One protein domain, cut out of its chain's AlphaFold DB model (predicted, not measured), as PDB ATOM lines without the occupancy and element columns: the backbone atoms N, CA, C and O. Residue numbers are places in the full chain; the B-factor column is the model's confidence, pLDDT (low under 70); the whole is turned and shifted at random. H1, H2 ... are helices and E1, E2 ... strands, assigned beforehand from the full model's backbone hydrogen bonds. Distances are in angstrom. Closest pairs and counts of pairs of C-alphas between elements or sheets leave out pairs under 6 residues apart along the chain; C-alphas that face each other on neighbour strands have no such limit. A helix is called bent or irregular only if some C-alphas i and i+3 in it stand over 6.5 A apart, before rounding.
ATOM      1  N   ARG A   3     135.494  21.279  86.695       63.69
ATOM      2  CA  ARG A   3     136.616  21.231  85.744       63.69
ATOM      3  C   ARG A   3     137.828  20.588  86.400       63.69
ATOM      4  O   ARG A   3     138.051  20.812  87.584       63.69
ATOM      5  N   PHE A   4     138.555  19.740  85.693       62.25
ATOM      6  CA  PHE A   4     139.724  19.044  86.212       62.25
ATOM      7  C   PHE A   4     140.987  19.696  85.660       62.25
ATOM      8  O   PHE A   4     141.247  19.612  84.465       62.25
ATOM      9  N   ASP A   5     141.770  20.327  86.527       67.19
ATOM     10  CA  ASP A   5     142.948  21.094  86.137       67.19
ATOM     11  C   ASP A   5     144.208  20.260  86.385       67.19
ATOM     12  O   ASP A   5     144.407  19.765  87.492       67.19
ATOM     13  N   VAL A   6     145.075  20.114  85.382       64.62
ATOM     14  CA  VAL A   6     146.391  19.468  85.488       64.62
ATOM     15  C   VAL A   6     147.471  20.546  85.408       64.62
ATOM     16  O   VAL A   6     147.621  21.162  84.352       64.62
ATOM     17  N   PRO A   7     148.227  20.807  86.487       62.00
ATOM     18  CA  PRO A   7     149.203  21.889  86.515       62.00
ATOM     19  C   PRO A   7     150.380  21.635  85.556       62.00
ATOM     20  O   PRO A   7     150.747  20.480  85.322       62.00
ATOM     21  N   PRO A   8     151.024  22.694  85.028       54.28
ATOM     22  CA  PRO A   8     152.292  22.545  84.323       54.28
ATOM     23  C   PRO A   8     153.358  22.004  85.297       54.28
ATOM     24  O   PRO A   8     153.388  22.382  86.472       54.28
ATOM     25  N   TRP A   9     154.214  21.080  84.842       45.00
ATOM     26  CA  TRP A   9     155.247  20.474  85.693       45.00
ATOM     27  C   TRP A   9     156.179  21.543  86.279       45.00
ATOM     28  O   TRP A   9     156.729  22.378  85.565       45.00
ATOM     29  N   CYS A  10     156.404  21.480  87.593       39.78
ATOM     30  CA  CYS A  10     157.468  22.234  88.242       39.78
ATOM     31  C   CYS A  10     158.786  21.480  88.043       39.78
ATOM     32  O   CYS A  10     158.944  20.383  88.570       39.78
ATOM     33  N   SER A  11     159.724  22.109  87.335       36.12
ATOM     34  CA  SER A  11     161.097  21.684  87.011       36.12
ATOM     35  C   SER A  11     161.293  20.963  85.661       36.12
ATOM     36  O   SER A  11     160.728  19.918  85.355       36.12
ATOM     37  N   GLU A  12     162.130  21.608  84.841       35.53
ATOM     38  CA  GLU A  12     162.815  21.152  83.618       35.53
ATOM     39  C   GLU A  12     162.039  20.977  82.298       35.53
ATOM     40  O   GLU A  12     162.666  21.047  81.237       35.53
ATOM     41  N   LYS A  13     160.704  20.858  82.285       39.88
ATOM     42  CA  LYS A  13     159.907  20.971  81.040       39.88
ATOM     43  C   LYS A  13     158.689  21.864  81.259       39.88
ATOM     44  O   LYS A  13     157.915  21.571  82.161       39.88
ATOM     45  N   PRO A  14     158.488  22.923  80.451       49.28
ATOM     46  CA  PRO A  14     157.561  23.980  80.832       49.28
ATOM     47  C   PRO A  14     156.078  23.589  80.804       49.28
ATOM     48  O   PRO A  14     155.317  24.289  81.441       49.28
ATOM     49  N   ASN A  15     155.660  22.478  80.183       59.91
ATOM     50  CA  ASN A  15     154.251  22.068  80.112       59.91
ATOM     51  C   ASN A  15     154.105  20.545  80.227       59.91
ATOM     52  O   ASN A  15     154.958  19.799  79.735       59.91
ATOM     53  N   VAL A  16     153.000  20.072  80.818       65.38
ATOM     54  CA  VAL A  16     152.558  18.679  80.637       65.38
ATOM     55  C   VAL A  16     152.259  18.507  79.142       65.38
ATOM     56  O   VAL A  16     151.428  19.249  78.624       65.38
ATOM     57  N   PRO A  17     152.932  17.601  78.411       76.38
ATOM     58  CA  PRO A  17     152.680  17.444  76.983       76.38
ATOM     59  C   PRO A  17     151.276  16.889  76.758       76.38
ATOM     60  O   PRO A  17     150.778  16.113  77.579       76.38
ATOM     61  N   LEU A  18     150.667  17.200  75.612       79.88
ATOM     62  CA  LEU A  18     149.327  16.696  75.285       79.88
ATOM     63  C   LEU A  18     149.288  15.156  75.346       79.88
ATOM     64  O   LEU A  18     148.336  14.568  75.852       79.88
ATOM     65  N   ALA A  19     150.382  14.497  74.952       80.94
ATOM     66  CA  ALA A  19     150.549  13.043  75.026       80.94
ATOM     67  C   ALA A  19     150.415  12.443  76.439       80.94
ATOM     68  O   ALA A  19     150.146  11.251  76.561       80.94
ATOM     69  N   ALA A  20     150.619  13.230  77.498       73.62
ATOM     70  CA  ALA A  20     150.426  12.780  78.877       73.62
ATOM     71  C   ALA A  20     148.964  12.906  79.341       73.62
ATOM     72  O   ALA A  20     148.566  12.220  80.278       73.62
ATOM     73  N   VAL A  21     148.165  13.744  78.671       77.69
ATOM     74  CA  VAL A  21     146.751  13.985  78.995       77.69
ATOM     75  C   VAL A  21     145.822  13.095  78.170       77.69
ATOM     76  O   VAL A  21     144.845  12.580  78.698       77.69
ATOM     77  N   LEU A  22     146.132  12.845  76.895       82.06
ATOM     78  CA  LEU A  22     145.265  12.040  76.019       82.06
ATOM     79  C   LEU A  22     144.928  10.625  76.529       82.06
ATOM     80  O   LEU A  22     143.773  10.239  76.375       82.06
ATOM     81  N   PRO A  23     145.845   9.848  77.151       80.50
ATOM     82  CA  PRO A  23     145.567   8.456  77.520       80.50
ATOM     83  C   PRO A  23     144.424   8.258  78.521       80.50
ATOM     84  O   PRO A  23     143.991   7.129  78.737       80.50
ATOM     85  N   VAL A  24     143.968   9.330  79.170       75.44
ATOM     86  CA  VAL A  24     142.877   9.273  80.149       75.44
ATOM     87  C   VAL A  24     141.510   9.612  79.570       75.44
ATOM     88  O   VAL A  24     140.493   9.468  80.250       75.44
ATOM     89  N   VAL A  25     141.478  10.101  78.335       82.56
ATOM     90  CA  VAL A  25     140.262  10.503  77.639       82.56
ATOM     91  C   VAL A  25     139.655   9.262  76.999       82.56
ATOM     92  O   VAL A  25     140.359   8.526  76.322       82.56
ATOM     93  N   ARG A  26     138.355   9.018  77.206       81.50
ATOM     94  CA  ARG A  26     137.618   7.951  76.507       81.50
ATOM     95  C   ARG A  26     136.930   8.522  75.274       81.50
ATOM     96  O   ARG A  26     135.775   8.952  75.324       81.50
ATOM     97  N   GLU A  27     137.668   8.520  74.179       84.25
ATOM     98  CA  GLU A  27     137.344   9.099  72.881       84.25
ATOM     99  C   GLU A  27     136.245   8.363  72.104       84.25
ATOM    100  O   GLU A  27     135.638   8.940  71.201       84.25
ATOM    101  N   GLU A  28     135.997   7.087  72.422       84.44
ATOM    102  CA  GLU A  28     135.146   6.216  71.610       84.44
ATOM    103  C   GLU A  28     133.730   6.784  71.427       84.44
ATOM    104  O   GLU A  28     132.993   7.043  72.386       84.44
ATOM    105  N   GLY A  29     133.325   6.944  70.165       83.50
ATOM    106  CA  GLY A  29     131.998   7.436  69.796       83.50
ATOM    107  C   GLY A  29     131.806   8.949  69.933       83.50
ATOM    108  O   GLY A  29     130.675   9.402  69.783       83.50
ATOM    109  N   LEU A  30     132.867   9.720  70.201       87.38
ATOM    110  CA  LEU A  30     132.818  11.182  70.195       87.38
ATOM    111  C   LEU A  30     133.194  11.753  68.823       87.38
ATOM    112  O   LEU A  30     134.108  11.271  68.157       87.38
ATOM    113  N   SER A  31     132.498  12.816  68.423       89.81
ATOM    114  CA  SER A  31     132.905  13.680  67.311       89.81
ATOM    115  C   SER A  31     133.756  14.819  67.860       89.81
ATOM    116  O   SER A  31     133.312  15.509  68.777       89.81
ATOM    117  N   TRP A  32     134.962  15.015  67.327       92.44
ATOM    118  CA  TRP A  32     135.915  15.979  67.871       92.44
ATOM    119  C   TRP A  32     136.012  17.250  67.033       92.44
ATOM    120  O   TRP A  32     136.015  17.210  65.802       92.44
ATOM    121  N   VAL A  33     136.127  18.380  67.720       90.38
ATOM    122  CA  VAL A  33     136.399  19.699  67.145       90.38
ATOM    123  C   VAL A  33     137.644  20.265  67.815       90.38
ATOM    124  O   VAL A  33     137.784  20.191  69.037       90.38
ATOM    125  N   MET A  34     138.551  20.806  67.010       88.69
ATOM    126  CA  MET A  34     139.771  21.474  67.447       88.69
ATOM    127  C   MET A  34     139.688  22.955  67.078       88.69
ATOM    128  O   MET A  34     139.311  23.286  65.957       88.69
ATOM    129  N   SER A  35     140.040  23.826  68.019       81.25
ATOM    130  CA  SER A  35     139.949  25.286  67.883       81.25
ATOM    131  C   SER A  35     140.961  25.977  68.798       81.25
ATOM    132  O   SER A  35     141.592  25.312  69.626       81.25
ATOM    133  N   ASP A  36     141.126  27.293  68.648       76.75
ATOM    134  CA  ASP A  36     142.029  28.130  69.450       76.75
ATOM    135  C   ASP A  36     143.475  27.600  69.482       76.75
ATOM    136  O   ASP A  36     144.170  27.668  70.496       76.75
ATOM    137  N   VAL A  37     143.929  27.017  68.369       74.06
ATOM    138  CA  VAL A  37     145.208  26.305  68.315       74.06
ATOM    139  C   VAL A  37     146.377  27.265  68.149       74.06
ATOM    140  O   VAL A  37     146.566  27.877  67.103       74.06
ATOM    141  N   TRP A  38     147.259  27.270  69.140       69.31
ATOM    142  CA  TRP A  38     148.606  27.804  69.060       69.31
ATOM    143  C   TRP A  38     149.601  26.789  69.638       69.31
ATOM    144  O   TRP A  38     149.937  26.785  70.825       69.31
ATOM    145  N   VAL A  39     150.075  25.879  68.780       70.75
ATOM    146  CA  VAL A  39     150.965  24.769  69.160       70.75
ATOM    147  C   VAL A  39     152.290  24.855  68.405       70.75
ATOM    148  O   VAL A  39     152.348  24.997  67.183       70.75
ATOM    149  N   VAL A  40     153.397  24.725  69.134       73.06
ATOM    150  CA  VAL A  40     154.732  24.554  68.564       73.06
ATOM    151  C   VAL A  40     154.968  23.076  68.293       73.06
ATOM    152  O   VAL A  40     154.994  22.262  69.214       73.06
ATOM    153  N   THR A  41     155.197  22.732  67.029       76.38
ATOM    154  CA  THR A  41     155.474  21.360  66.595       76.38
ATOM    155  C   THR A  41     156.958  21.147  66.272       76.38
ATOM    156  O   THR A  41     157.742  22.095  66.153       76.38
ATOM    157  N   ARG A  42     157.383  19.884  66.190       78.69
ATOM    158  CA  ARG A  42     158.760  19.485  65.856       78.69
ATOM    159  C   ARG A  42     159.053  19.672  64.364       78.69
ATOM    160  O   ARG A  42     158.156  19.647  63.518       78.69
ATOM    161  N   GLU A  43     160.331  19.815  64.025       78.38
ATOM    162  CA  GLU A  43     160.778  19.827  62.629       78.38
ATOM    163  C   GLU A  43     160.402  18.502  61.934       78.38
ATOM    164  O   GLU A  43     160.565  17.427  62.509       78.38
ATOM    165  N   GLY A  44     159.856  18.578  60.714       80.62
ATOM    166  CA  GLY A  44     159.363  17.409  59.970       80.62
ATOM    167  C   GLY A  44     157.891  17.042  60.205       80.62
ATOM    168  O   GLY A  44     157.445  16.012  59.704       80.62
ATOM    169  N   THR A  45     157.134  17.877  60.927       79.81
ATOM    170  CA  THR A  45     155.689  17.682  61.144       79.81
ATOM    171  C   THR A  45     154.927  17.521  59.814       79.81
ATOM    172  O   THR A  45     155.146  18.321  58.897       79.81
ATOM    173  N   PRO A  46     154.025  16.524  59.685       85.75
ATOM    174  CA  PRO A  46     153.281  16.263  58.453       85.75
ATOM    175  C   PRO A  46     152.496  17.480  57.948       85.75
ATOM    176  O   PRO A  46     151.846  18.183  58.722       85.75
ATOM    177  N   SER A  47     152.495  17.697  56.630       80.94
ATOM    178  CA  SER A  47     151.810  18.838  55.998       80.94
ATOM    179  C   SER A  47     150.299  18.849  56.228       80.94
ATOM    180  O   SER A  47     149.691  19.915  56.268       80.94
ATOM    181  N   ASP A  48     149.687  17.673  56.370       84.88
ATOM    182  CA  ASP A  48     148.249  17.559  56.614       84.88
ATOM    183  C   ASP A  48     147.886  17.967  58.045       84.88
ATOM    184  O   ASP A  48     146.899  18.675  58.231       84.88
ATOM    185  N   LEU A  49     148.733  17.636  59.028       83.75
ATOM    186  CA  LEU A  49     148.576  18.108  60.403       83.75
ATOM    187  C   LEU A  49     148.743  19.632  60.472       83.75
ATOM    188  O   LEU A  49     147.906  20.308  61.056       83.75
ATOM    189  N   TRP A  50     149.742  20.195  59.787       80.62
ATOM    190  CA  TRP A  50     149.906  21.653  59.681       80.62
ATOM    191  C   TRP A  50     148.685  22.362  59.095       80.62
ATOM    192  O   TRP A  50     148.303  23.427  59.571       80.62
ATOM    193  N   ARG A  51     148.050  21.772  58.075       82.25
ATOM    194  CA  ARG A  51     146.836  22.340  57.478       82.25
ATOM    195  C   ARG A  51     145.688  22.395  58.484       82.25
ATOM    196  O   ARG A  51     144.969  23.387  58.506       82.25
ATOM    197  N   VAL A  52     145.537  21.352  59.299       85.69
ATOM    198  CA  VAL A  52     144.520  21.292  60.355       85.69
ATOM    199  C   VAL A  52     144.816  22.315  61.452       85.69
ATOM    200  O   VAL A  52     143.919  23.073  61.795       85.69
ATOM    201  N   LEU A  53     146.058  22.403  61.942       80.38
ATOM    202  CA  LEU A  53     146.429  23.355  62.999       80.38
ATOM    203  C   LEU A  53     146.233  24.812  62.560       80.38
ATOM    204  O   LEU A  53     145.647  25.589  63.300       80.38
ATOM    205  N   ASN A  54     146.644  25.166  61.337       79.56
ATOM    206  CA  ASN A  54     146.467  26.525  60.812       79.56
ATOM    207  C   ASN A  54     144.987  26.895  60.622       79.56
ATOM    208  O   ASN A  54     144.606  28.054  60.779       79.56
ATOM    209  N   ALA A  55     144.150  25.922  60.247       74.69
ATOM    210  CA  ALA A  55     142.709  26.133  60.163       74.69
ATOM    211  C   ALA A  55     142.102  26.295  61.568       74.69
ATOM    212  O   ALA A  55     141.342  27.230  61.797       74.69
ATOM    213  N   ALA A  56     142.513  25.447  62.512       75.69
ATOM    214  CA  ALA A  56     142.031  25.438  63.891       75.69
ATOM    215  C   ALA A  56     142.548  26.613  64.743       75.69
ATOM    216  O   ALA A  56     142.039  26.863  65.831       75.69
ATOM    217  N   GLU A  57     143.544  27.361  64.265       75.56
ATOM    218  CA  GLU A  57     143.962  28.632  64.871       75.56
ATOM    219  C   GLU A  57     142.876  29.717  64.729       75.56
ATOM    220  O   GLU A  57     142.816  30.639  65.540       75.56
ATOM    221  N   ASN A  58     142.013  29.618  63.710       69.50
ATOM    222  CA  ASN A  58     141.047  30.667  63.363       69.50
ATOM    223  C   ASN A  58     139.591  30.184  63.252       69.50
ATOM    224  O   ASN A  58     138.706  31.019  63.072       69.50
ATOM    225  N   ASP A  59     139.345  28.874  63.306       74.62
ATOM    226  CA  ASP A  59     138.029  28.272  63.084       74.62
ATOM    227  C   ASP A  59     137.840  27.001  63.928       74.62
ATOM    228  O   ASP A  59     138.805  26.398  64.405       74.62
ATOM    229  N   ASP A  60     136.590  26.570  64.069       82.81
ATOM    230  CA  ASP A  60     136.223  25.294  64.671       82.81
ATOM    231  C   ASP A  60     136.377  24.184  63.627       82.81
ATOM    232  O   ASP A  60     135.547  24.009  62.729       82.81
ATOM    233  N   VAL A  61     137.453  23.403  63.728       87.31
ATOM    234  CA  VAL A  61     137.784  22.383  62.730       87.31
ATOM    235  C   VAL A  61     137.375  20.999  63.227       87.31
ATOM    236  O   VAL A  61     137.925  20.524  64.224       87.31
ATOM    237  N   PRO A  62     136.462  20.295  62.530       91.50
ATOM    238  CA  PRO A  62     136.194  18.893  62.807       91.50
ATOM    239  C   PRO A  62     137.452  18.058  62.566       91.50
ATOM    240  O   PRO A  62     138.067  18.132  61.499       91.50
ATOM    241  N   VAL A  63     137.827  17.249  63.550       91.38
ATOM    242  CA  VAL A  63     139.021  16.407  63.502       91.38
ATOM    243  C   VAL A  63     138.688  14.986  63.926       91.38
ATOM    244  O   VAL A  63     137.838  14.741  64.773       91.38
ATOM    245  N   GLU A  64     139.400  14.029  63.345       90.88
ATOM    246  CA  GLU A  64     139.400  12.654  63.840       90.88
ATOM    247  C   GLU A  64     140.334  12.537  65.048       90.88
ATOM    248  O   GLU A  64     141.376  13.201  65.086       90.88
ATOM    249  N   TRP A  65     140.035  11.635  65.988       90.94
ATOM    250  CA  TRP A  65     140.893  11.395  67.160       90.94
ATOM    251  C   TRP A  65     142.345  11.075  66.779       90.94
ATOM    252  O   TRP A  65     143.279  11.609  67.370       90.94
ATOM    253  N   ALA A  66     142.551  10.320  65.696       87.69
ATOM    254  CA  ALA A  66     143.884  10.023  65.169       87.69
ATOM    255  C   ALA A  66     144.693  11.289  64.810       87.69
ATOM    256  O   ALA A  66     145.921  11.279  64.860       87.69
ATOM    257  N   THR A  67     144.027  12.395  64.463       89.75
ATOM    258  CA  THR A  67     144.681  13.689  64.205       89.75
ATOM    259  C   THR A  67     145.156  14.333  65.507       89.75
ATOM    260  O   THR A  67     146.241  14.909  65.546       89.75
ATOM    261  N   ILE A  68     144.384  14.188  66.587       90.69
ATOM    262  CA  ILE A  68     144.735  14.650  67.938       90.69
ATOM    263  C   ILE A  68     145.905  13.822  68.499       90.69
ATOM    264  O   ILE A  68     146.852  14.378  69.052       90.69
ATOM    265  N   GLU A  69     145.913  12.505  68.280       87.12
ATOM    266  CA  GLU A  69     147.048  11.644  68.641       87.12
ATOM    267  C   GLU A  69     148.310  11.997  67.847       87.12
ATOM    268  O   GLU A  69     149.407  12.079  68.404       87.12
ATOM    269  N   GLN A  70     148.168  12.258  66.542       85.12
ATOM    270  CA  GLN A  70     149.277  12.755  65.732       85.12
ATOM    271  C   GLN A  70     149.790  14.094  66.260       85.12
ATOM    272  O   GLN A  70     151.003  14.258  66.385       85.12
ATOM    273  N   LEU A  71     148.907  15.023  66.627       85.62
ATOM    274  CA  LEU A  71     149.312  16.275  67.258       85.62
ATOM    275  C   LEU A  71     150.152  16.017  68.508       85.62
ATOM    276  O   LEU A  71     151.259  16.534  68.594       85.62
ATOM    277  N   ALA A  72     149.701  15.155  69.417       85.00
ATOM    278  CA  ALA A  72     150.431  14.829  70.642       85.00
ATOM    279  C   ALA A  72     151.827  14.221  70.408       85.00
ATOM    280  O   ALA A  72     152.729  14.393  71.228       85.00
ATOM    281  N   LEU A  73     152.040  13.527  69.286       82.62
ATOM    282  CA  LEU A  73     153.354  12.988  68.913       82.62
ATOM    283  C   LEU A  73     154.317  14.067  68.398       82.62
ATOM    284  O   LEU A  73     155.528  14.001  68.651       82.62
ATOM    285  N   TRP A  74     153.786  15.026  67.641       79.25
ATOM    286  CA  TRP A  74     154.556  16.073  66.964       79.25
ATOM    287  C   TRP A  74     154.666  17.361  67.772       79.25
ATOM    288  O   TRP A  74     155.529  18.192  67.487       79.25
ATOM    289  N   GLU A  75     153.833  17.514  68.789       77.75
ATOM    290  CA  GLU A  75     153.847  18.624  69.717       77.75
ATOM    291  C   GLU A  75     155.170  18.687  70.490       77.75
ATOM    292  O   GLU A  75     155.785  17.691  70.905       77.75
ATOM    293  N   ARG A  76     155.662  19.917  70.598       71.19
ATOM    294  CA  ARG A  76     156.793  20.303  71.433       71.19
ATOM    295  C   ARG A  76     156.339  21.222  72.563       71.19
ATOM    296  O   ARG A  76     156.944  21.163  73.630       71.19
ATOM    297  N   GLN A  77     155.369  22.093  72.287       68.81
ATOM    298  CA  GLN A  77     154.755  22.967  73.277       68.81
ATOM    299  C   GLN A  77     153.332  23.341  72.841       68.81
ATOM    300  O   GLN A  77     153.163  23.973  71.798       68.81
ATOM    301  N   CYS A  78     152.324  23.005  73.643       66.50
ATOM    302  CA  CYS A  78     150.987  23.597  73.549       66.50
ATOM    303  C   CYS A  78     150.961  24.931  74.293       66.50
ATOM    304  O   CYS A  78     151.127  24.942  75.511       66.50
ATOM    305  N   ASN A  79     150.762  26.035  73.572       63.25
ATOM    306  CA  ASN A  79     150.534  27.329  74.207       63.25
ATOM    307  C   ASN A  79     149.037  27.541  74.398       63.25
ATOM    308  O   ASN A  79     148.611  27.672  75.535       63.25
ATOM    309  N   ASP A  80     148.270  27.463  73.309       69.44
ATOM    310  CA  ASP A  80     146.809  27.491  73.327       69.44
ATOM    311  C   ASP A  80     146.271  26.297  72.527       69.44
ATOM    312  O   ASP A  80     146.838  25.943  71.489       69.44
ATOM    313  N   ILE A  81     145.227  25.630  73.007       78.31
ATOM    314  CA  ILE A  81     144.439  24.671  72.225       78.31
ATOM    315  C   ILE A  81     143.151  24.337  72.965       78.31
ATOM    316  O   ILE A  81     143.185  24.083  74.167       78.31
ATOM    317  N   THR A  82     142.048  24.234  72.228       84.12
ATOM    318  CA  THR A  82     140.778  23.715  72.731       84.12
ATOM    319  C   THR A  82     140.336  22.503  71.913       84.12
ATOM    320  O   THR A  82     140.182  22.579  70.692       84.12
ATOM    321  N   LEU A  83     140.103  21.378  72.590       88.12
ATOM    322  CA  LEU A  83     139.560  20.143  72.023       88.12
ATOM    323  C   LEU A  83     138.189  19.867  72.631       88.12
ATOM    324  O   LEU A  83     138.080  19.686  73.839       88.12
ATOM    325  N   ARG A  84     137.153  19.775  71.800       90.12
ATOM    326  CA  ARG A  84     135.779  19.493  72.233       90.12
ATOM    327  C   ARG A  84     135.310  18.170  71.649       90.12
ATOM    328  O   ARG A  84     135.307  18.004  70.433       90.12
ATOM    329  N   GLY A  85     134.915  17.237  72.508       87.19
ATOM    330  CA  GLY A  85     134.350  15.945  72.131       87.19
ATOM    331  C   GLY A  85     132.842  15.924  72.367       87.19
ATOM    332  O   GLY A  85     132.392  16.061  73.503       87.19
ATOM    333  N   TYR A  86     132.056  15.726  71.313       84.81
ATOM    334  CA  TYR A  86     130.591  15.724  71.353       84.81
ATOM    335  C   TYR A  86     130.031  14.312  71.198       84.81
ATOM    336  O   TYR A  86     130.514  13.543  70.368       84.81
ATOM    337  N   ASN A  87     128.976  13.981  71.951       81.62
ATOM    338  CA  ASN A  87     128.269  12.709  71.775       81.62
ATOM    339  C   ASN A  87     127.524  12.668  70.432       81.62
ATOM    340  O   ASN A  87     127.488  11.618  69.795       81.62
ATOM    341  N   ASN A  88     126.960  13.799  69.986       80.44
ATOM    342  CA  ASN A  88     126.374  13.939  68.655       80.44
ATOM    343  C   ASN A  88     126.840  15.230  67.961       80.44
ATOM    344  O   ASN A  88     126.961  16.272  68.608       80.44
ATOM    345  N   PRO A  89     127.033  15.209  66.629       66.62
ATOM    346  CA  PRO A  89     127.282  16.421  65.859       66.62
ATOM    347  C   PRO A  89     126.100  17.398  65.987       66.62
ATOM    348  O   PRO A  89     125.001  17.104  65.514       66.62
ATOM    349  N   GLY A  90     126.321  18.556  66.616       65.06
ATOM    350  CA  GLY A  90     125.310  19.607  66.805       65.06
ATOM    351  C   GLY A  90     124.770  19.759  68.230       65.06
ATOM    352  O   GLY A  90     123.907  20.611  68.449       65.06
ATOM    353  N   ASP A  91     125.266  18.973  69.190       74.19
ATOM    354  CA  ASP A  91     125.010  19.227  70.610       74.19
ATOM    355  C   ASP A  91     125.573  20.607  71.005       74.19
ATOM    356  O   ASP A  91     126.677  20.981  70.611       74.19
ATOM    357  N   ALA A  92     124.800  21.379  71.776       70.06
ATOM    358  CA  ALA A  92     125.193  22.729  72.198       70.06
ATOM    359  C   ALA A  92     126.334  22.726  73.232       70.06
ATOM    360  O   ALA A  92     127.063  23.707  73.339       70.06
ATOM    361  N   GLU A  93     126.488  21.629  73.976       74.25
ATOM    362  CA  GLU A  93     127.537  21.438  74.978       74.25
ATOM    363  C   GLU A  93     128.355  20.180  74.641       74.25
ATOM    364  O   GLU A  93     127.770  19.146  74.293       74.25
ATOM    365  N   PRO A  94     129.693  20.234  74.736       82.56
ATOM    366  CA  PRO A  94     130.530  19.058  74.545       82.56
ATOM    367  C   PRO A  94     130.376  18.073  75.712       82.56
ATOM    368  O   PRO A  94     130.123  18.451  76.849       82.56
ATOM    369  N   ALA A  95     130.570  16.781  75.454       72.25
ATOM    370  CA  ALA A  95     130.641  15.767  76.508       72.25
ATOM    371  C   ALA A  95     131.920  15.927  77.351       72.25
ATOM    372  O   ALA A  95     131.918  15.685  78.562       72.25
ATOM    373  N   ILE A  96     132.999  16.343  76.691       78.94
ATOM    374  CA  ILE A  96     134.287  16.678  77.285       78.94
ATOM    375  C   ILE A  96     134.939  17.808  76.491       78.94
ATOM    376  O   ILE A  96     134.901  17.820  75.262       78.94
ATOM    377  N   GLU A  97     135.559  18.739  77.194       83.75
ATOM    378  CA  GLU A  97     136.370  19.807  76.629       83.75
ATOM    379  C   GLU A  97     137.732  19.815  77.331       83.75
ATOM    380  O   GLU A  97     137.805  19.685  78.550       83.75
ATOM    381  N   ILE A  98     138.807  19.907  76.553       85.00
ATOM    382  CA  ILE A  98     140.195  19.885  77.016       85.00
ATOM    383  C   ILE A  98     140.861  21.144  76.487       85.00
ATOM    384  O   ILE A  98     140.943  21.331  75.272       85.00
ATOM    385  N   VAL A  99     141.344  21.986  77.390       77.25
ATOM    386  CA  VAL A  99     141.911  23.292  77.066       77.25
ATOM    387  C   VAL A  99     143.320  23.393  77.626       77.25
ATOM    388  O   VAL A  99     143.568  22.998  78.761       77.25
ATOM    389  N   ALA A 100     144.243  23.944  76.852       69.94
ATOM    390  CA  ALA A 100     145.448  24.569  77.381       69.94
ATOM    391  C   ALA A 100     145.431  26.037  76.961       69.94
ATOM    392  O   ALA A 100     145.056  26.342  75.830       69.94
ATOM    393  N   PHE A 101     145.825  26.929  77.868       59.47
ATOM    394  CA  PHE A 101     145.855  28.368  77.619       59.47
ATOM    395  C   PHE A 101     147.141  28.983  78.163       59.47
ATOM    396  O   PHE A 101     147.461  28.789  79.333       59.47
ATOM    397  N   ASP A 102     147.858  29.733  77.332       54.41
ATOM    398  CA  ASP A 102     149.117  30.422  77.634       54.41
ATOM    399  C   ASP A 102     150.181  29.533  78.308       54.41
ATOM    400  O   ASP A 102     150.845  29.941  79.260       54.41
ATOM    401  N   SER A 103     150.330  28.278  77.853       56.53
ATOM    402  CA  SER A 103     151.196  27.285  78.528       56.53
ATOM    403  C   SER A 103     150.823  27.063  80.010       56.53
ATOM    404  O   SER A 103     151.658  26.750  80.856       56.53
ATOM    405  N   GLY A 104     149.557  27.295  80.346       57.84
ATOM    406  CA  GLY A 104     148.987  27.108  81.669       57.84
ATOM    407  C   GLY A 104     148.613  25.651  81.954       57.84
ATOM    408  O   GLY A 104     149.023  24.735  81.236       57.84
ATOM    409  N   PRO A 105     147.841  25.406  83.027       64.44
ATOM    410  CA  PRO A 105     147.339  24.070  83.314       64.44
ATOM    411  C   PRO A 105     146.458  23.556  82.171       64.44
ATOM    412  O   PRO A 105     145.777  24.335  81.504       64.44
ATOM    413  N   TRP A 106     146.429  22.237  81.984       73.56
ATOM    414  CA  TRP A 106     145.373  21.628  81.184       73.56
ATOM    415  C   TRP A 106     144.076  21.680  81.960       73.56
ATOM    416  O   TRP A 106     144.006  21.159  83.068       73.56
ATOM    417  N   GLU A 107     143.050  22.256  81.371       75.56
ATOM    418  CA  GLU A 107     141.728  22.370  81.954       75.56
ATOM    419  C   GLU A 107     140.791  21.389  81.249       75.56
ATOM    420  O   GLU A 107     140.577  21.474  80.042       75.56
ATOM    421  N   LEU A 108     140.251  20.423  81.987       75.06
ATOM    422  CA  LEU A 108     139.363  19.399  81.448       75.06
ATOM    423  C   LEU A 108     137.957  19.584  82.008       75.06
ATOM    424  O   LEU A 108     137.646  19.193  83.134       75.06
ATOM    425  N   THR A 109     137.086  20.176  81.209       75.06
ATOM    426  CA  THR A 109     135.674  20.345  81.532       75.06
ATOM    427  C   THR A 109     134.917  19.097  81.095       75.06
ATOM    428  O   THR A 109     134.892  18.751  79.918       75.06
ATOM    429  N   VAL A 110     134.296  18.387  82.038       66.94
ATOM    430  CA  VAL A 110     133.670  17.087  81.756       66.94
ATOM    431  C   VAL A 110     132.185  17.131  82.099       66.94
ATOM    432  O   VAL A 110     131.813  17.191  83.271       66.94
ATOM    433  N   HIS A 111     131.332  17.061  81.077       66.62
ATOM    434  CA  HIS A 111     129.878  16.978  81.240       66.62
ATOM    435  C   HIS A 111     129.402  15.527  81.411       66.62
ATOM    436  O   HIS A 111     128.400  15.281  82.081       66.62
ATOM    437  N   ASP A 112     130.142  14.560  80.859       64.31
ATOM    438  CA  ASP A 112     129.956  13.123  81.092       64.31
ATOM    439  C   ASP A 112     131.186  12.534  81.813       64.31
ATOM    440  O   ASP A 112     132.192  12.224  81.169       64.31
ATOM    441  N   PRO A 113     131.133  12.343  83.147       61.16
ATOM    442  CA  PRO A 113     132.264  11.864  83.945       61.16
ATOM    443  C   PRO A 113     132.825  10.506  83.512       61.16
ATOM    444  O   PRO A 113     133.959  10.175  83.851       61.16
ATOM    445  N   SER A 114     132.063   9.702  82.761       65.31
ATOM    446  CA  SER A 114     132.558   8.432  82.230       65.31
ATOM    447  C   SER A 114     133.605   8.611  81.125       65.31
ATOM    448  O   SER A 114     134.273   7.637  80.776       65.31
ATOM    449  N   ARG A 115     133.780   9.831  80.598       68.81
ATOM    450  CA  ARG A 115     134.707  10.168  79.508       68.81
ATOM    451  C   ARG A 115     136.125  10.510  79.952       68.81
ATOM    452  O   ARG A 115     136.983  10.665  79.089       68.81
ATOM    453  N   LEU A 116     136.384  10.593  81.258       69.38
ATOM    454  CA  LEU A 116     137.698  10.953  81.789       69.38
ATOM    455  C   LEU A 116     138.129  10.036  82.943       69.38
ATOM    456  O   LEU A 116     137.463   9.965  83.976       69.38
ATOM    457  N   ASP A 117     139.280   9.378  82.801       69.31
ATOM    458  CA  ASP A 117     139.929   8.637  83.884       69.31
ATOM    459  C   ASP A 117     140.887   9.532  84.683       69.31
ATOM    460  O   ASP A 117     142.072   9.690  84.387       69.31
ATOM    461  N   THR A 118     140.367  10.128  85.750       61.47
ATOM    462  CA  THR A 118     141.148  11.066  86.569       61.47
ATOM    463  C   THR A 118     142.287  10.419  87.363       61.47
ATOM    464  O   THR A 118     143.122  11.151  87.889       61.47
ATOM    465  N   VAL A 119     142.375   9.083  87.468       61.81
ATOM    466  CA  VAL A 119     143.392   8.414  88.305       61.81
ATOM    467  C   VAL A 119     144.806   8.723  87.816       61.81
ATOM    468  O   VAL A 119     145.654   9.097  88.619       61.81
ATOM    469  N   LEU A 120     145.045   8.639  86.508       58.12
ATOM    470  CA  LEU A 120     146.368   8.875  85.919       58.12
ATOM    471  C   LEU A 120     146.726  10.369  85.853       58.12
ATOM    472  O   LEU A 120     147.895  10.728  85.956       58.12
ATOM    473  N   LEU A 121     145.735  11.263  85.743       59.38
ATOM    474  CA  LEU A 121     145.993  12.707  85.776       59.38
ATOM    475  C   LEU A 121     146.326  13.223  87.182       59.38
ATOM    476  O   LEU A 121     146.996  14.246  87.320       59.38
ATOM    477  N   ARG A 122     145.898  12.519  88.236       62.56
ATOM    478  CA  ARG A 122     146.283  12.844  89.618       62.56
ATOM    479  C   ARG A 122     147.773  12.639  89.867       62.56
ATOM    480  O   ARG A 122     148.358  13.415  90.618       62.56
ATOM    481  N   ASP A 123     148.395  11.669  89.197       59.22
ATOM    482  CA  ASP A 123     149.849  11.462  89.250       59.22
ATOM    483  C   ASP A 123     150.618  12.613  88.576       59.22
ATOM    484  O   ASP A 123     151.774  12.871  88.908       59.22
ATOM    485  N   LEU A 124     149.956  13.365  87.687       55.53
ATOM    486  CA  LEU A 124     150.452  14.610  87.092       55.53
ATOM    487  C   LEU A 124     150.115  15.855  87.935       55.53
ATOM    488  O   LEU A 124     150.323  16.978  87.486       55.53
ATOM    489  N   GLY A 125     149.594  15.671  89.153       55.88
ATOM    490  CA  GLY A 125     149.216  16.755  90.061       55.88
ATOM    491  C   GLY A 125     147.821  17.332  89.816       55.88
ATOM    492  O   GLY A 125     147.505  18.383  90.369       55.88
ATOM    493  N   GLY A 126     146.995  16.675  88.996       59.66
ATOM    494  CA  GLY A 126     145.687  17.189  88.617       59.66
ATOM    495  C   GLY A 126     144.626  17.145  89.722       59.66
ATOM    496  O   GLY A 126     144.624  16.249  90.578       59.66
ATOM    497  N   MET A 127     143.709  18.111  89.694       58.97
ATOM    498  CA  MET A 127     142.665  18.293  90.699       58.97
ATOM    499  C   MET A 127     141.362  18.839  90.107       58.97
ATOM    500  O   MET A 127     141.372  19.685  89.222       58.97
ATOM    501  N   TRP A 128     140.222  18.416  90.644       58.50
ATOM    502  CA  TRP A 128     138.935  19.043  90.363       58.50
ATOM    503  C   TRP A 128     138.876  20.445  90.962       58.50
ATOM    504  O   TRP A 128     139.296  20.665  92.099       58.50
ATOM    505  N   VAL A 129     138.276  21.368  90.226       54.16
ATOM    506  CA  VAL A 129     138.097  22.776  90.552       54.16
ATOM    507  C   VAL A 129     136.656  23.174  90.235       54.16
ATOM    508  O   VAL A 129     136.095  22.831  89.190       54.16
ATOM    509  N   LEU A 130     136.024  23.882  91.172       51.59
ATOM    510  CA  LEU A 130     134.746  24.540  90.925       51.59
ATOM    511  C   LEU A 130     135.009  25.793  90.105       51.59
ATOM    512  O   LEU A 130     135.712  26.690  90.561       51.59
ATOM    513  N   VAL A 131     134.396  25.863  88.933       50.50
ATOM    514  CA  VAL A 131     134.418  27.043  88.069       50.50
ATOM    515  C   VAL A 131     133.074  27.754  88.146       50.50
ATOM    516  O   VAL A 131     132.014  27.117  88.120       50.50
ATOM    517  N   ASN A 132     133.107  29.076  88.287       49.62
ATOM    518  CA  ASN A 132     131.895  29.893  88.283       49.62
ATOM    519  C   ASN A 132     131.306  30.023  86.865       49.62
ATOM    520  O   ASN A 132     131.852  29.497  85.899       49.62
ATOM    521  N   GLU A 133     130.187  30.735  86.725       47.28
ATOM    522  CA  GLU A 133     129.535  30.980  85.424       47.28
ATOM    523  C   GLU A 133     130.407  31.769  84.428       47.28
ATOM    524  O   GLU A 133     130.061  31.865  83.256       47.28
ATOM    525  N   ARG A 134     131.536  32.330  84.880       42.38
ATOM    526  CA  ARG A 134     132.525  33.041  84.060       42.38
ATOM    527  C   ARG A 134     133.751  32.184  83.717       42.38
ATOM    528  O   ARG A 134     134.683  32.703  83.119       42.38
ATOM    529  N   GLY A 135     133.768  30.904  84.104       44.94
ATOM    530  CA  GLY A 135     134.904  30.001  83.885       44.94
ATOM    531  C   GLY A 135     136.083  30.223  84.838       44.94
ATOM    532  O   GLY A 135     137.157  29.669  84.625       44.94
ATOM    533  N   GLU A 136     135.912  31.007  85.907       45.97
ATOM    534  CA  GLU A 136     136.981  31.291  86.868       45.97
ATOM    535  C   GLU A 136     137.031  30.219  87.960       45.97
ATOM    536  O   GLU A 136     136.024  29.935  88.625       45.97
ATOM    537  N   ALA A 137     138.217  29.642  88.152       44.97
ATOM    538  CA  ALA A 137     138.520  28.699  89.217       44.97
ATOM    539  C   ALA A 137     138.275  29.336  90.595       44.97
ATOM    540  O   ALA A 137     138.926  30.310  90.969       44.97
ATOM    541  N   GLN A 138     137.339  28.787  91.366       47.06
ATOM    542  CA  GLN A 138     136.993  29.288  92.696       47.06
ATOM    543  C   GLN A 138     137.718  28.533  93.808       47.06
ATOM    544  O   GLN A 138     138.373  29.142  94.651       47.06
ATOM    545  N   ALA A 139     137.577  27.208  93.838       45.19
ATOM    546  CA  ALA A 139     138.175  26.362  94.863       45.19
ATOM    547  C   ALA A 139     138.385  24.936  94.333       45.19
ATOM    548  O   ALA A 139     137.516  24.427  93.615       45.19
ATOM    549  N   PRO A 140     139.485  24.262  94.709       43.34
ATOM    550  CA  PRO A 140     139.642  22.847  94.427       43.34
ATOM    551  C   PRO A 140     138.592  22.016  95.169       43.34
ATOM    552  O   PRO A 140     138.338  22.223  96.354       43.34
ATOM    553  N   VAL A 141     137.982  21.069  94.466       47.25
ATOM    554  CA  VAL A 141     136.883  20.213  94.945       47.25
ATOM    555  C   VAL A 141     137.409  18.938  95.599       47.25
ATOM    556  O   VAL A 141     136.709  18.295  96.376       47.25
TER     557      VAL A 141
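Overview. This is residues 3 to 141 of the 507 residues of an uncharacterized protein of Actinomyces sp. oral taxon 414 (UniProt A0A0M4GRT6). One long, twisted antiparallel sheet of eight strands makes a row along the longest axis, with H1, H3 and H4 over one face and H2 over the opposite face, near the E3 and E2 end. The unnamed links at residues 7 to 17 and 87 to 95 loop out past opposite ends of the strands. The printed part has 139 residues with four named helices and eight named strands, along the chain E1 H1 E2 H2 E3 H3 E4 E5 E6 H4 E7 E8; the sheet's order is E3 E2 E4 E5 E6 E1 E7 E8. The class is mixed, helices and strands, and the whole is compact, with a radius of gyration of the C-alphas of 14.3 A and spans of 42 by 41 by 26 A.

Along the chain. E1, residues 3 to 6, begins at C-alpha 3 (136.616, 21.231, 85.744). H1 is residues 18 to 24; it is only just irregular, with C-alphas 20 and 23 at 6.6 A. E2, residues 31 to 41, is 23.9 A long and bends by 87 degrees at residue 38. H2, residues 47 to 56, is 14.2 A long. E3 is residues 61 to 63. H3, residues 65 to 74, is 14.4 A long, and E4, residues 75 to 86, follows at once, from C-alpha 75 (153.847, 18.624, 69.717); E4 is 23.5 A long and bends by 93 degrees at residue 79. E5, residues 96 to 100, is 13.7 A long, and E6, residues 106 to 110, is 12.6 A long. H4 is residues 118 to 123, E7 residues 127 to 131, and E8 residues 137 to 140, ending at C-alpha 140 (139.642, 22.847, 94.427).

Arrangement. The edge strands of the sheet are E3 and E8. E4, E5 and E6 form a meander, each strand the antiparallel neighbour of the one before, and E4 with E5 and E5 with E6 are hairpins. Within hydrogen-bond range are N 83 and O 98 at 2.8 A for E4 and E5, N 99 and O 107 at 2.8 A for E5 and E6, and N 35 and O 82 at 3.0 A for E2 and E4. At one edge, N 61 of E3 and O 34 of E2 are 2.9 A apart. Beyond E6 come E1, with N 4 and O 108 at 2.8 A, and then E7, with N 5 and O 127 at 2.8 A. E7 pairs with E1 over residues 127 to 129 and with E8 over 129 to 131, a staggered pairing; E7 and E8 are a hairpin, with N 130 and O 139 at 2.9 A. Two split strand-helix-strand units, each with another strand between its two strands, have right-handed crossovers: E3, H3, E4, with E2 between, and E6, H4, E7, with E1 between. H4 is on the same face as H1 and H3, at a height over the sheet of 8.6 A, and only just over E1, on which 3 of its C-alphas fall. H2 is on the opposite face from H1 and H4, at a height of 5.1 A; its closest C-alpha pair with E2 is Ser 35 and Ala 56, 4.5 A. H1 and H3 touch at a steep tilt of 40 degrees, opposite ways, with the C-alphas of Ala 19 and Ala 72 closest at 4.7 A. H1 and H4 touch too, with the C-alphas of Val 24 and Leu 120 closest at 6.8 A. H2 and H3 only just touch, with 3 pairs of C-alphas within 8 A, the closest Leu 49 and Thr 67 at 7.0 A. In H2 and H3 every O i to N i+4 pair is within hydrogen-bond range; H1 has 1 of 3, beside 2 of 4 O i to N i+3 pairs, and H4 has 1 of 2.

Size, cuts and confidence. The two C-alphas farthest apart, those of Ser 47 and Ala 139, are 41.9 A apart. The printed part has no cut, and its one long link is E1 to H1, with 11 residues. The mean pLDDT of the printed part is 71.1; 60 residues are under 70, among them 3 to 16 and 110 to 141, and E8 has a mean of 45.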